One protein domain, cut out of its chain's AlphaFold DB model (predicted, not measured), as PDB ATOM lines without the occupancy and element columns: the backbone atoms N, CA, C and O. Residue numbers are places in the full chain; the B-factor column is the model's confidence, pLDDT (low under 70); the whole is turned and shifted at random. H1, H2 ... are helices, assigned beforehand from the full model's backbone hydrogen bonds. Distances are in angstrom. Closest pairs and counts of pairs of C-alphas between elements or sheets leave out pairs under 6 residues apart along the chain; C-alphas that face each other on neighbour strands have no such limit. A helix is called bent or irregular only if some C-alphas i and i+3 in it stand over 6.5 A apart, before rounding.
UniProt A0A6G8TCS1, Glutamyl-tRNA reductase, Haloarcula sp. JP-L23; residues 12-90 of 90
ATOM      1  N   VAL A  12     188.209 236.360 291.537       82.31
ATOM      2  CA  VAL A  12     188.866 236.427 292.855       82.31
ATOM      3  C   VAL A  12     188.789 235.119 293.640       82.31
ATOM      4  O   VAL A  12     189.808 234.647 294.140       82.31
ATOM      5  N   GLU A  13     187.612 234.505 293.752       85.38
ATOM      6  CA  GLU A  13     187.489 233.224 294.466       85.38
ATOM      7  C   GLU A  13     188.133 232.076 293.667       85.38
ATOM      8  O   GLU A  13     188.681 231.145 294.259       85.38
ATOM      9  N   GLN A  14     188.177 232.167 292.331       85.38
ATOM     10  CA  GLN A  14     188.950 231.240 291.504       85.38
ATOM     11  C   GLN A  14     190.462 231.383 291.746       85.38
ATOM     12  O   GLN A  14     191.151 230.372 291.879       85.38
ATOM     13  N   ALA A  15     190.989 232.605 291.828       85.50
ATOM     14  CA  ALA A  15     192.390 232.858 292.160       85.50
ATOM     15  C   ALA A  15     192.735 232.368 293.574       85.50
ATOM     16  O   ALA A  15     193.747 231.699 293.770       85.50
ATOM     17  N   ILE A  16     191.853 232.598 294.553       89.38
ATOM     18  CA  ILE A  16     191.999 232.034 295.901       89.38
ATOM     19  C   ILE A  16     192.063 230.503 295.839       89.38
ATOM     20  O   ILE A  16     192.970 229.912 296.423       89.38
ATOM     21  N   GLY A  17     191.168 229.859 295.086       90.69
ATOM     22  CA  GLY A  17     191.175 228.406 294.912       90.69
ATOM     23  C   GLY A  17     192.456 227.871 294.255       90.69
ATOM     24  O   GLY A  17     192.977 226.836 294.675       90.69
ATOM     25  N   GLN A  18     193.005 228.579 293.263       89.75
ATOM     26  CA  GLN A  18     194.272 228.212 292.615       89.75
ATOM     27  C   GLN A  18     195.447 228.268 293.597       89.75
ATOM     28  O   GLN A  18     196.213 227.305 293.709       89.75
ATOM     29  N   ILE A  19     195.530 229.338 294.386       91.00
ATOM     30  CA  ILE A  19     196.550 229.498 295.425       91.00
ATOM     31  C   ILE A  19     196.443 228.402 296.476       91.00
ATOM     32  O   ILE A  19     197.456 227.834 296.883       91.00
ATOM     33  N   GLU A  20     195.228 228.104 296.933       92.69
ATOM     34  CA  GLU A  20     194.980 227.062 297.927       92.69
ATOM     35  C   GLU A  20     195.394 225.688 297.413       92.69
ATOM     36  O   GLU A  20     196.078 224.947 298.121       92.69
ATOM     37  N   SER A  21     195.049 225.372 296.164       93.06
ATOM     38  CA  SER A  21     195.451 224.128 295.512       93.06
ATOM     39  C   SER A  21     196.973 224.018 295.405       93.06
ATOM     40  O   SER A  21     197.564 223.013 295.811       93.06
ATOM     41  N   ARG A  22     197.633 225.085 294.944       91.75
ATOM     42  CA  ARG A  22     199.093 225.144 294.843       91.75
ATOM     43  C   ARG A  22     199.763 225.005 296.210       91.75
ATOM     44  O   ARG A  22     200.721 224.245 296.352       91.75
ATOM     45  N   ALA A  23     199.260 225.705 297.221       93.25
ATOM     46  CA  ALA A  23     199.777 225.637 298.581       93.25
ATOM     47  C   ALA A  23     199.585 224.246 299.199       93.25
ATOM     48  O   ALA A  23     200.478 223.775 299.902       93.25
ATOM     49  N   ALA A  24     198.472 223.566 298.912       95.12
ATOM     50  CA  ALA A  24     198.247 222.188 299.336       95.12
ATOM     51  C   ALA A  24     199.270 221.225 298.711       95.12
ATOM     52  O   ALA A  24     199.819 220.387 299.427       95.12
ATOM     53  N   GLY A  25     199.579 221.389 297.418       96.38
ATOM     54  CA  GLY A  25     200.627 220.624 296.734       96.38
ATOM     55  C   GLY A  25     202.005 220.829 297.367       96.38
ATOM     56  O   GLY A  25     202.635 219.868 297.808       96.38
ATOM     57  N   ILE A  26     202.427 222.089 297.526       96.81
ATOM     58  CA  ILE A  26     203.706 222.432 298.169       96.81
ATOM     59  C   ILE A  26     203.756 221.886 299.601       96.81
ATOM     60  O   ILE A  26     204.752 221.287 300.002       96.81
ATOM     61  N   ARG A  27     202.684 222.059 300.386       97.44
ATOM     62  CA  ARG A  27     202.608 221.543 301.759       97.44
ATOM     63  C   ARG A  27     202.796 220.030 301.790       97.44
ATOM     64  O   ARG A  27     203.540 219.556 302.643       97.44
ATOM     65  N   ALA A  28     202.132 219.288 300.906       98.00
ATOM     66  CA  ALA A  28     202.231 217.833 300.859       98.00
ATOM     67  C   ALA A  28     203.667 217.378 300.557       98.00
ATOM     68  O   ALA A  28     204.219 216.580 301.313       98.00
ATOM     69  N   GLU A  29     204.298 217.955 299.530       98.06
ATOM     70  CA  GLU A  29     205.685 217.649 299.159       98.06
ATOM     71  C   GLU A  29     206.668 217.959 300.296       98.06
ATOM     72  O   GLU A  29     207.532 217.147 300.632       98.06
ATOM     73  N   GLN A  30     206.531 219.127 300.928       98.12
ATOM     74  CA  GLN A  30     207.412 219.541 302.019       98.12
ATOM     75  C   GLN A  30     207.186 218.717 303.294       98.12
ATOM     76  O   GLN A  30     208.147 218.388 303.991       98.12
ATOM     77  N   LEU A  31     205.939 218.348 303.600       98.12
ATOM     78  CA  LEU A  31     205.613 217.483 304.732       98.12
ATOM     79  C   LEU A  31     206.208 216.084 304.541       98.12
ATOM     80  O   LEU A  31     206.814 215.549 305.469       98.12
ATOM     81  N   GLU A  32     206.081 215.508 303.346       97.94
ATOM     82  CA  GLU A  32     206.672 214.208 303.020       97.94
ATOM     83  C   GLU A  32     208.199 214.232 303.171       97.94
ATOM     84  O   GLU A  32     208.772 213.352 303.823       97.94
ATOM     85  N   GLN A  33     208.859 215.265 302.638       97.56
ATOM     86  CA  GLN A  33     210.305 215.459 302.781       97.56
ATOM     87  C   GLN A  33     210.720 215.589 304.253       97.56
ATOM     88  O   GLN A  33     211.640 214.897 304.696       97.56
ATOM     89  N   ALA A  34     210.015 216.414 305.031       96.38
ATOM     90  CA  ALA A  34     210.305 216.619 306.447       96.38
ATOM     91  C   ALA A  34     210.149 215.324 307.259       96.38
ATOM     92  O   ALA A  34     211.044 214.956 308.021       96.38
ATOM     93  N   LEU A  35     209.048 214.591 307.069       97.06
ATOM     94  CA  LEU A  35     208.821 213.311 307.742       97.06
ATOM     95  C   LEU A  35     209.863 212.263 307.335       97.06
ATOM     96  O   LEU A  35     210.313 211.490 308.176       97.06
ATOM     97  N   THR A  36     210.278 212.243 306.067       96.25
ATOM     98  CA  THR A  36     211.332 211.343 305.573       96.25
ATOM     99  C   THR A  36     212.668 211.635 306.251       96.25
ATOM    100  O   THR A  36     213.324 210.718 306.750       96.25
ATOM    101  N   GLN A  37     213.046 212.911 306.342       95.25
ATOM    102  CA  GLN A  37     214.276 213.332 307.006       95.25
ATOM    103  C   GLN A  37     214.252 213.038 308.512       95.25
ATOM    104  O   GLN A  37     215.255 212.579 309.055       95.25
ATOM    105  N   LEU A  38     213.118 213.257 309.182       94.56
ATOM    106  CA  LEU A  38     212.957 212.958 310.606       94.56
ATOM    107  C   LEU A  38     213.025 211.452 310.885       94.56
ATOM    108  O   LEU A  38     213.724 211.034 311.801       94.56
ATOM    109  N   ARG A  39     212.378 210.616 310.062       94.12
ATOM    110  CA  ARG A  39     212.473 209.149 310.185       94.12
ATOM    111  C   ARG A  39     213.904 208.646 310.011       94.12
ATOM    112  O   ARG A  39     214.309 207.726 310.712       94.12
ATOM    113  N   ALA A  40     214.672 209.256 309.108       94.44
ATOM    114  CA  ALA A  40     216.071 208.896 308.882       94.44
ATOM    115  C   ALA A  40     216.987 209.219 310.079       94.44
ATOM    116  O   ALA A  40     218.041 208.602 310.217       94.44
ATOM    117  N   GLN A  41     216.595 210.158 310.946       92.06
ATOM    118  CA  GLN A  41     217.333 210.508 312.167       92.06
ATOM    119  C   GLN A  41     217.025 209.570 313.348       92.06
ATOM    120  O   GLN A  41     217.737 209.616 314.349       92.06
ATOM    121  N   GLY A  42     216.033 208.684 313.206       83.44
ATOM    122  CA  GLY A  42     215.563 207.795 314.268       83.44
ATOM    123  C   GLY A  42     214.543 208.463 315.196       83.44
ATOM    124  O   GLY A  42     214.476 209.683 315.299       83.44
ATOM    125  N   ASP A  43     213.730 207.636 315.856       80.12
ATOM    126  CA  ASP A  43     212.797 208.007 316.934       80.12
ATOM    127  C   ASP A  43     211.598 208.912 316.588       80.12
ATOM    128  O   ASP A  43     210.976 209.458 317.499       80.12
ATOM    129  N   LEU A  44     211.191 209.028 315.316       93.50
ATOM    130  CA  LEU A  44     209.931 209.710 314.990       93.50
ATOM    131  C   LEU A  44     208.725 208.863 315.425       93.50
ATOM    132  O   LEU A  44     208.407 207.853 314.795       93.50
ATOM    133  N   THR A  45     208.028 209.303 316.468       95.50
ATOM    134  CA  THR A  45     206.771 208.684 316.909       95.50
ATOM    135  C   THR A  45     205.586 209.151 316.064       95.50
ATOM    136  O   THR A  45     205.622 210.217 315.442       95.50
ATOM    137  N   ASP A  46     204.486 208.395 316.094       94.88
ATOM    138  CA  ASP A  46     203.238 208.785 315.423       94.88
ATOM    139  C   ASP A  46     202.700 210.130 315.944       94.88
ATOM    140  O   ASP A  46     202.200 210.951 315.175       94.88
ATOM    141  N   GLU A  47     202.856 210.403 317.243       96.44
ATOM    142  CA  GLU A  47     202.440 211.673 317.849       96.44
ATOM    143  C   GLU A  47     203.272 212.855 317.332       96.44
ATOM    144  O   GLU A  47     202.731 213.927 317.040       96.44
ATOM    145  N   GLN A  48     204.584 212.663 317.170       96.38
ATOM    146  CA  GLN A  48     205.468 213.675 316.596       96.38
ATOM    147  C   GLN A  48     205.173 213.891 315.110       96.38
ATOM    148  O   GLN A  48     205.106 215.039 314.671       96.38
ATOM    149  N   ALA A  49     204.925 212.824 314.345       96.81
ATOM    150  CA  ALA A  49     204.508 212.931 312.949       96.81
ATOM    151  C   ALA A  49     203.208 213.745 312.816       96.81
ATOM    152  O   ALA A  49     203.151 214.698 312.037       96.81
ATOM    153  N   ALA A  50     202.210 213.464 313.660       97.50
ATOM    154  CA  ALA A  50     200.964 214.227 313.717       97.50
ATOM    155  C   ALA A  50     201.167 215.683 314.185       97.50
ATOM    156  O   ALA A  50     200.407 216.582 313.820       97.50
ATOM    157  N   ALA A  51     202.175 215.961 315.018       97.38
ATOM    158  CA  ALA A  51     202.534 217.328 315.396       97.38
ATOM    159  C   ALA A  51     203.135 218.110 314.217       97.38
ATOM    160  O   ALA A  51     202.772 219.270 314.012       97.38
ATOM    161  N   VAL A  52     204.000 217.476 313.419       97.12
ATOM    162  CA  VAL A  52     204.580 218.071 312.204       97.12
ATOM    163  C   VAL A  52     203.499 218.317 311.149       97.12
ATOM    164  O   VAL A  52     203.465 219.389 310.545       97.12
ATOM    165  N   GLU A  53     202.560 217.387 310.979       98.00
ATOM    166  CA  GLU A  53     201.427 217.558 310.066       98.00
ATOM    167  C   GLU A  53     200.559 218.769 310.445       98.00
ATOM    168  O   GLU A  53     200.314 219.639 309.602       98.00
ATOM    169  N   ARG A  54     200.180 218.896 311.723       98.31
ATOM    170  CA  ARG A  54     199.439 220.066 312.234       98.31
ATOM    171  C   ARG A  54     200.232 221.362 312.104       98.31
ATOM    172  O   ARG A  54     199.663 222.414 311.819       98.31
ATOM    173  N   LEU A  55     201.547 221.318 312.322       97.94
ATOM    174  CA  LEU A  55     202.404 222.483 312.123       97.94
ATOM    175  C   LEU A  55     202.383 222.925 310.654       97.94
ATOM    176  O   LEU A  55     202.203 224.110 310.389       97.94
ATOM    177  N   SER A  56     202.514 221.987 309.716       97.94
ATOM    178  CA  SER A  56     202.505 222.290 308.280       97.94
ATOM    179  C   SER A  56     201.188 222.929 307.820       97.94
ATOM    180  O   SER A  56     201.201 223.845 307.002       97.94
ATOM    181  N   GLU A  57     200.054 222.499 308.382       96.94
ATOM    182  CA  GLU A  57     198.735 223.089 308.119       96.94
ATOM    183  C   GLU A  57     198.657 224.533 308.625       96.94
ATOM    184  O   GLU A  57     198.371 225.445 307.854       96.94
ATOM    185  N   ARG A  58     199.041 224.771 309.884       97.88
ATOM    186  CA  ARG A  58     199.051 226.119 310.480       97.88
ATOM    187  C   ARG A  58     199.976 227.087 309.744       97.88
ATOM    188  O   ARG A  58     199.687 228.281 309.661       97.88
ATOM    189  N   LEU A  59     201.110 226.592 309.243       97.06
ATOM    190  CA  LEU A  59     202.026 227.390 308.430       97.06
ATOM    191  C   LEU A  59     201.372 227.784 307.105       97.06
ATOM    192  O   LEU A  59     201.401 228.963 306.758       97.06
ATOM    193  N   ALA A  60     200.739 226.838 306.406       95.44
ATOM    194  CA  ALA A  60     200.022 227.120 305.166       95.44
ATOM    195  C   ALA A  60     198.886 228.130 305.391       95.44
ATOM    196  O   ALA A  60     198.829 229.148 304.707       95.44
ATOM    197  N   GLU A  61     198.043 227.924 306.404       95.88
ATOM    198  CA  GLU A  61     196.970 228.861 306.756       95.88
ATOM    199  C   GLU A  61     197.493 230.278 307.003       95.88
ATOM    200  O   GLU A  61     196.948 231.250 306.472       95.88
ATOM    201  N   ARG A  62     198.572 230.406 307.786       96.75
ATOM    202  CA  ARG A  62     199.139 231.713 308.127       96.75
ATOM    203  C   ARG A  62     199.776 232.407 306.928       96.75
ATOM    204  O   ARG A  62     199.653 233.626 306.823       96.75
ATOM    205  N   LEU A  63     200.438 231.663 306.046       94.31
ATOM    206  CA  LEU A  63     201.028 232.216 304.825       94.31
ATOM    207  C   LEU A  63     199.953 232.663 303.829       94.31
ATOM    208  O   LEU A  63     200.110 233.699 303.193       94.31
ATOM    209  N   LEU A  64     198.845 231.924 303.739       94.12
ATOM    210  CA  LEU A  64     197.745 232.226 302.825       94.12
ATOM    211  C   LEU A  64     196.817 233.344 303.305       94.12
ATOM    212  O   LEU A  64     196.118 233.942 302.493       94.12
ATOM    213  N   ALA A  65     196.796 233.645 304.604       94.88
ATOM    214  CA  ALA A  65     195.910 234.663 305.166       94.88
ATOM    215  C   ALA A  65     196.067 236.037 304.485       94.88
ATOM    216  O   ALA A  65     195.069 236.671 304.156       94.88
ATOM    217  N   VAL A  66     197.307 236.471 304.237       90.62
ATOM    218  CA  VAL A  66     197.600 237.775 303.617       90.62
ATOM    219  C   VAL A  66     197.150 237.845 302.151       90.62
ATOM    220  O   VAL A  66     196.348 238.722 301.846       90.62
ATOM    221  N   PRO A  67     197.586 236.951 301.240       87.56
ATOM    222  CA  PRO A  67     197.186 237.026 299.833       87.56
ATOM    223  C   PRO A  67     195.676 236.843 299.624       87.56
ATOM    224  O   PRO A  67     195.101 237.539 298.792       87.56
ATOM    225  N   ARG A  68     195.003 235.993 300.420       91.12
ATOM    226  CA  ARG A  68     193.531 235.865 300.393       91.12
ATOM    227  C   ARG A  68     192.840 237.188 300.719       91.12
ATOM    228  O   ARG A  68     191.907 237.585 300.030       91.12
ATOM    229  N   GLU A  69     193.295 237.863 301.771       89.56
ATOM    230  CA  GLU A  69     192.747 239.156 302.175       89.56
ATOM    231  C   GLU A  69     193.036 240.233 301.121       89.56
ATOM    232  O   GLU A  69     192.135 240.972 300.738       89.56
ATOM    233  N   SER A  70     194.256 240.281 300.576       85.56
ATOM    234  CA  SER A  70     194.614 241.216 299.504       85.56
ATOM    235  C   SER A  70     193.747 241.032 298.255       85.56
ATOM    236  O   SER A  70     193.251 242.018 297.713       85.56
ATOM    237  N   LEU A  71     193.494 239.793 297.826       85.94
ATOM    238  CA  LEU A  71     192.612 239.488 296.694       85.94
ATOM    239  C   LEU A  71     191.164 239.941 296.950       85.94
ATOM    240  O   LEU A  71     190.562 240.597 296.098       85.94
ATOM    241  N   ARG A  72     190.625 239.689 298.148       86.50
ATOM    242  CA  ARG A  72     189.271 240.133 298.537       86.50
ATOM    243  C   ARG A  72     189.146 241.642 298.721       86.50
ATOM    244  O   ARG A  72     188.084 242.207 298.497       86.50
ATOM    245  N   GLN A  73     190.210 242.329 299.121       85.00
ATOM    246  CA  GLN A  73     190.216 243.792 299.146       85.00
ATOM    247  C   GLN A  73     190.267 244.368 297.726       85.00
ATOM    248  O   GLN A  73     189.636 245.388 297.454       85.00
ATOM    249  N   SER A  74     190.957 243.682 296.811       80.62
ATOM    250  CA  SER A  74     191.089 244.088 295.408       80.62
ATOM    251  C   SER A  74     189.759 244.029 294.657       80.62
ATOM    252  O   SER A  74     189.491 244.929 293.865       80.62
ATOM    253  N   SER A  75     188.882 243.056 294.956       73.88
ATOM    254  CA  SER A  75     187.528 242.994 294.367       73.88
ATOM    255  C   SER A  75     186.686 244.234 294.654       73.88
ATOM    256  O   SER A  75     185.799 244.565 293.876       73.88
ATOM    257  N   ASN A  76     186.977 244.942 295.748       73.00
ATOM    258  CA  ASN A  76     186.270 246.164 296.129       73.00
ATOM    259  C   ASN A  76     186.904 247.433 295.523       73.00
ATOM    260  O   ASN A  76     186.335 248.516 295.647       73.00
ATOM    261  N   ALA A  77     188.085 247.317 294.903       70.25
ATOM    262  CA  ALA A  77     188.896 248.428 294.399       70.25
ATOM    263  C   ALA A  77     188.817 248.623 292.867       70.25
ATOM    264  O   ALA A  77     189.428 249.557 292.346       70.25
ATOM    265  N   GLY A  78     188.069 247.770 292.156       69.00
ATOM    266  CA  GLY A  78     187.830 247.840 290.707       69.00
ATOM    267  C   GLY A  78     188.716 246.916 289.854       69.00
ATOM    268  O   GLY A  78     189.772 246.456 290.291       69.00
ATOM    269  N   ASP A  79     188.292 246.673 288.610       67.25
ATOM    270  CA  ASP A  79     188.758 245.567 287.749       67.25
ATOM    271  C   ASP A  79     190.273 245.529 287.481       67.25
ATOM    272  O   ASP A  79     190.889 244.469 287.538       67.25
ATOM    273  N   ARG A  80     190.924 246.683 287.256       70.88
ATOM    274  CA  ARG A  80     192.384 246.751 287.007       70.88
ATOM    275  C   ARG A  80     193.203 246.250 288.205       70.88
ATOM    276  O   ARG A  80     194.272 245.658 288.037       70.88
ATOM    277  N   THR A  81     192.715 246.525 289.414       72.19
ATOM    278  CA  THR A  81     193.354 246.107 290.668       72.19
ATOM    279  C   THR A  81     193.155 244.608 290.888       72.19
ATOM    280  O   THR A  81     194.084 243.939 291.328       72.19
ATOM    281  N   VAL A  82     191.981 244.077 290.519       69.06
ATOM    282  CA  VAL A  82     191.684 242.636 290.542       69.06
ATOM    283  C   VAL A  82     192.616 241.870 289.610       69.06
ATOM    284  O   VAL A  82     193.304 240.974 290.081       69.06
ATOM    285  N   GLU A  83     192.727 242.277 288.344       72.06
ATOM    286  CA  GLU A  83     193.580 241.613 287.343       72.06
ATOM    287  C   GLU A  83     195.047 241.529 287.810       72.06
ATOM    288  O   GLU A  83     195.675 240.476 287.755       72.06
ATOM    289  N   THR A  84     195.574 242.626 288.367       76.00
ATOM    290  CA  THR A  84     196.951 242.672 288.892       76.00
ATOM    291  C   THR A  84     197.122 241.771 290.118       76.00
ATOM    292  O   THR A  84     198.144 241.108 290.274       76.00
ATOM    293  N   ALA A  85     196.137 241.746 291.020       71.38
ATOM    294  CA  ALA A  85     196.196 240.899 292.204       71.38
ATOM    295  C   ALA A  85     196.112 239.410 291.832       71.38
ATOM    296  O   ALA A  85     196.845 238.600 292.397       71.38
ATOM    297  N   VAL A  86     195.277 239.054 290.853       73.00
ATOM    298  CA  VAL A  86     195.192 237.694 290.309       73.00
ATOM    299  C   VAL A  86     196.499 237.294 289.626       73.00
ATOM    300  O   VAL A  86     196.964 236.190 289.861       73.00
ATOM    301  N   GLU A  87     197.160 238.175 288.875       77.44
ATOM    302  CA  GLU A  87     198.472 237.872 288.276       77.44
ATOM    303  C   GLU A  87     199.573 237.644 289.328       77.44
ATOM    304  O   GLU A  87     200.423 236.767 289.176       77.44
ATOM    305  N   LEU A  88     199.580 238.435 290.404       78.06
ATOM    306  CA  LEU A  88     200.606 238.339 291.447       78.06
ATOM    307  C   LEU A  88     200.431 237.125 292.354       78.06
ATOM    308  O   LEU A  88     201.420 236.602 292.877       78.06
ATOM    309  N   PHE A  89     199.181 236.747 292.607       71.75
ATOM    310  CA  PHE A  89     198.869 235.758 293.622       71.75
ATOM    311  C   PHE A  89     198.311 234.465 293.041       71.75
ATOM    312  O   PHE A  89     198.675 233.435 293.591       71.75
ATOM    313  N   GLY A  90     197.489 234.506 291.988       62.94
ATOM    314  CA  GLY A  90     196.806 233.359 291.370       62.94
ATOM    315  C   GLY A  90     197.706 232.223 290.898       62.94
ATOM    316  O   GLY A  90     198.884 232.457 290.543       62.94
TER     317      GLY A  90
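Overview. This is residues 12 to 90 of the 90 residues of the protein "Glutamyl-tRNA reductase" of Haloarcula sp. JP-L23 (UniProt A0A6G8TCS1). A long helical hairpin makes a rod: H1 runs out, gently bent H2 folds back beside it, and short H3 folds back again, packing on H2b and residues 12 to 19 of H1. The 79 printed residues include three named helices, H1, H2, H3 in order: all helix. The whole is loose, radius of gyration of the C-alphas 16.6 A, spanning 54 by 16 by 14 A.

Arrangement. Start at H1, residues 12 to 40. By its hydrogen bonds H2, residues 46 to 74, was assigned as one helix, but it is bent, C-alphas 63 and 66 being 6.6 A apart, into arms H2a, residues 46 to 63, and H2b, residues 66 to 74. H1 touches H2a with residues 23 to 35 alone, opposite ways at a shallow tilt of 31 degrees, a hairpin; the closest C-alphas, Arg 27 and Ser 56, are 6.6 A apart. H3, residues 79 to 89, touches H2b, closest C-alphas Ser 74 and Val 82 at 5.1 A, another hairpin. Every O i to N i+4 pair in H1, H2a, H2b and H3 is within hydrogen-bond range.

Along the chain. Find C-alpha 12 at (188.866, 236.427, 292.855); H1 runs 41.9 A. H2a runs 25.8 A, H2b 12.2 A. H3, 15.3 A, ends at C-alpha 89, (198.869, 235.758, 293.622).

Size, cuts and confidence. The printed part has no cut, and both links are tight. Look for pLDDT under 70 at residues 78 to 79, 82 and 90.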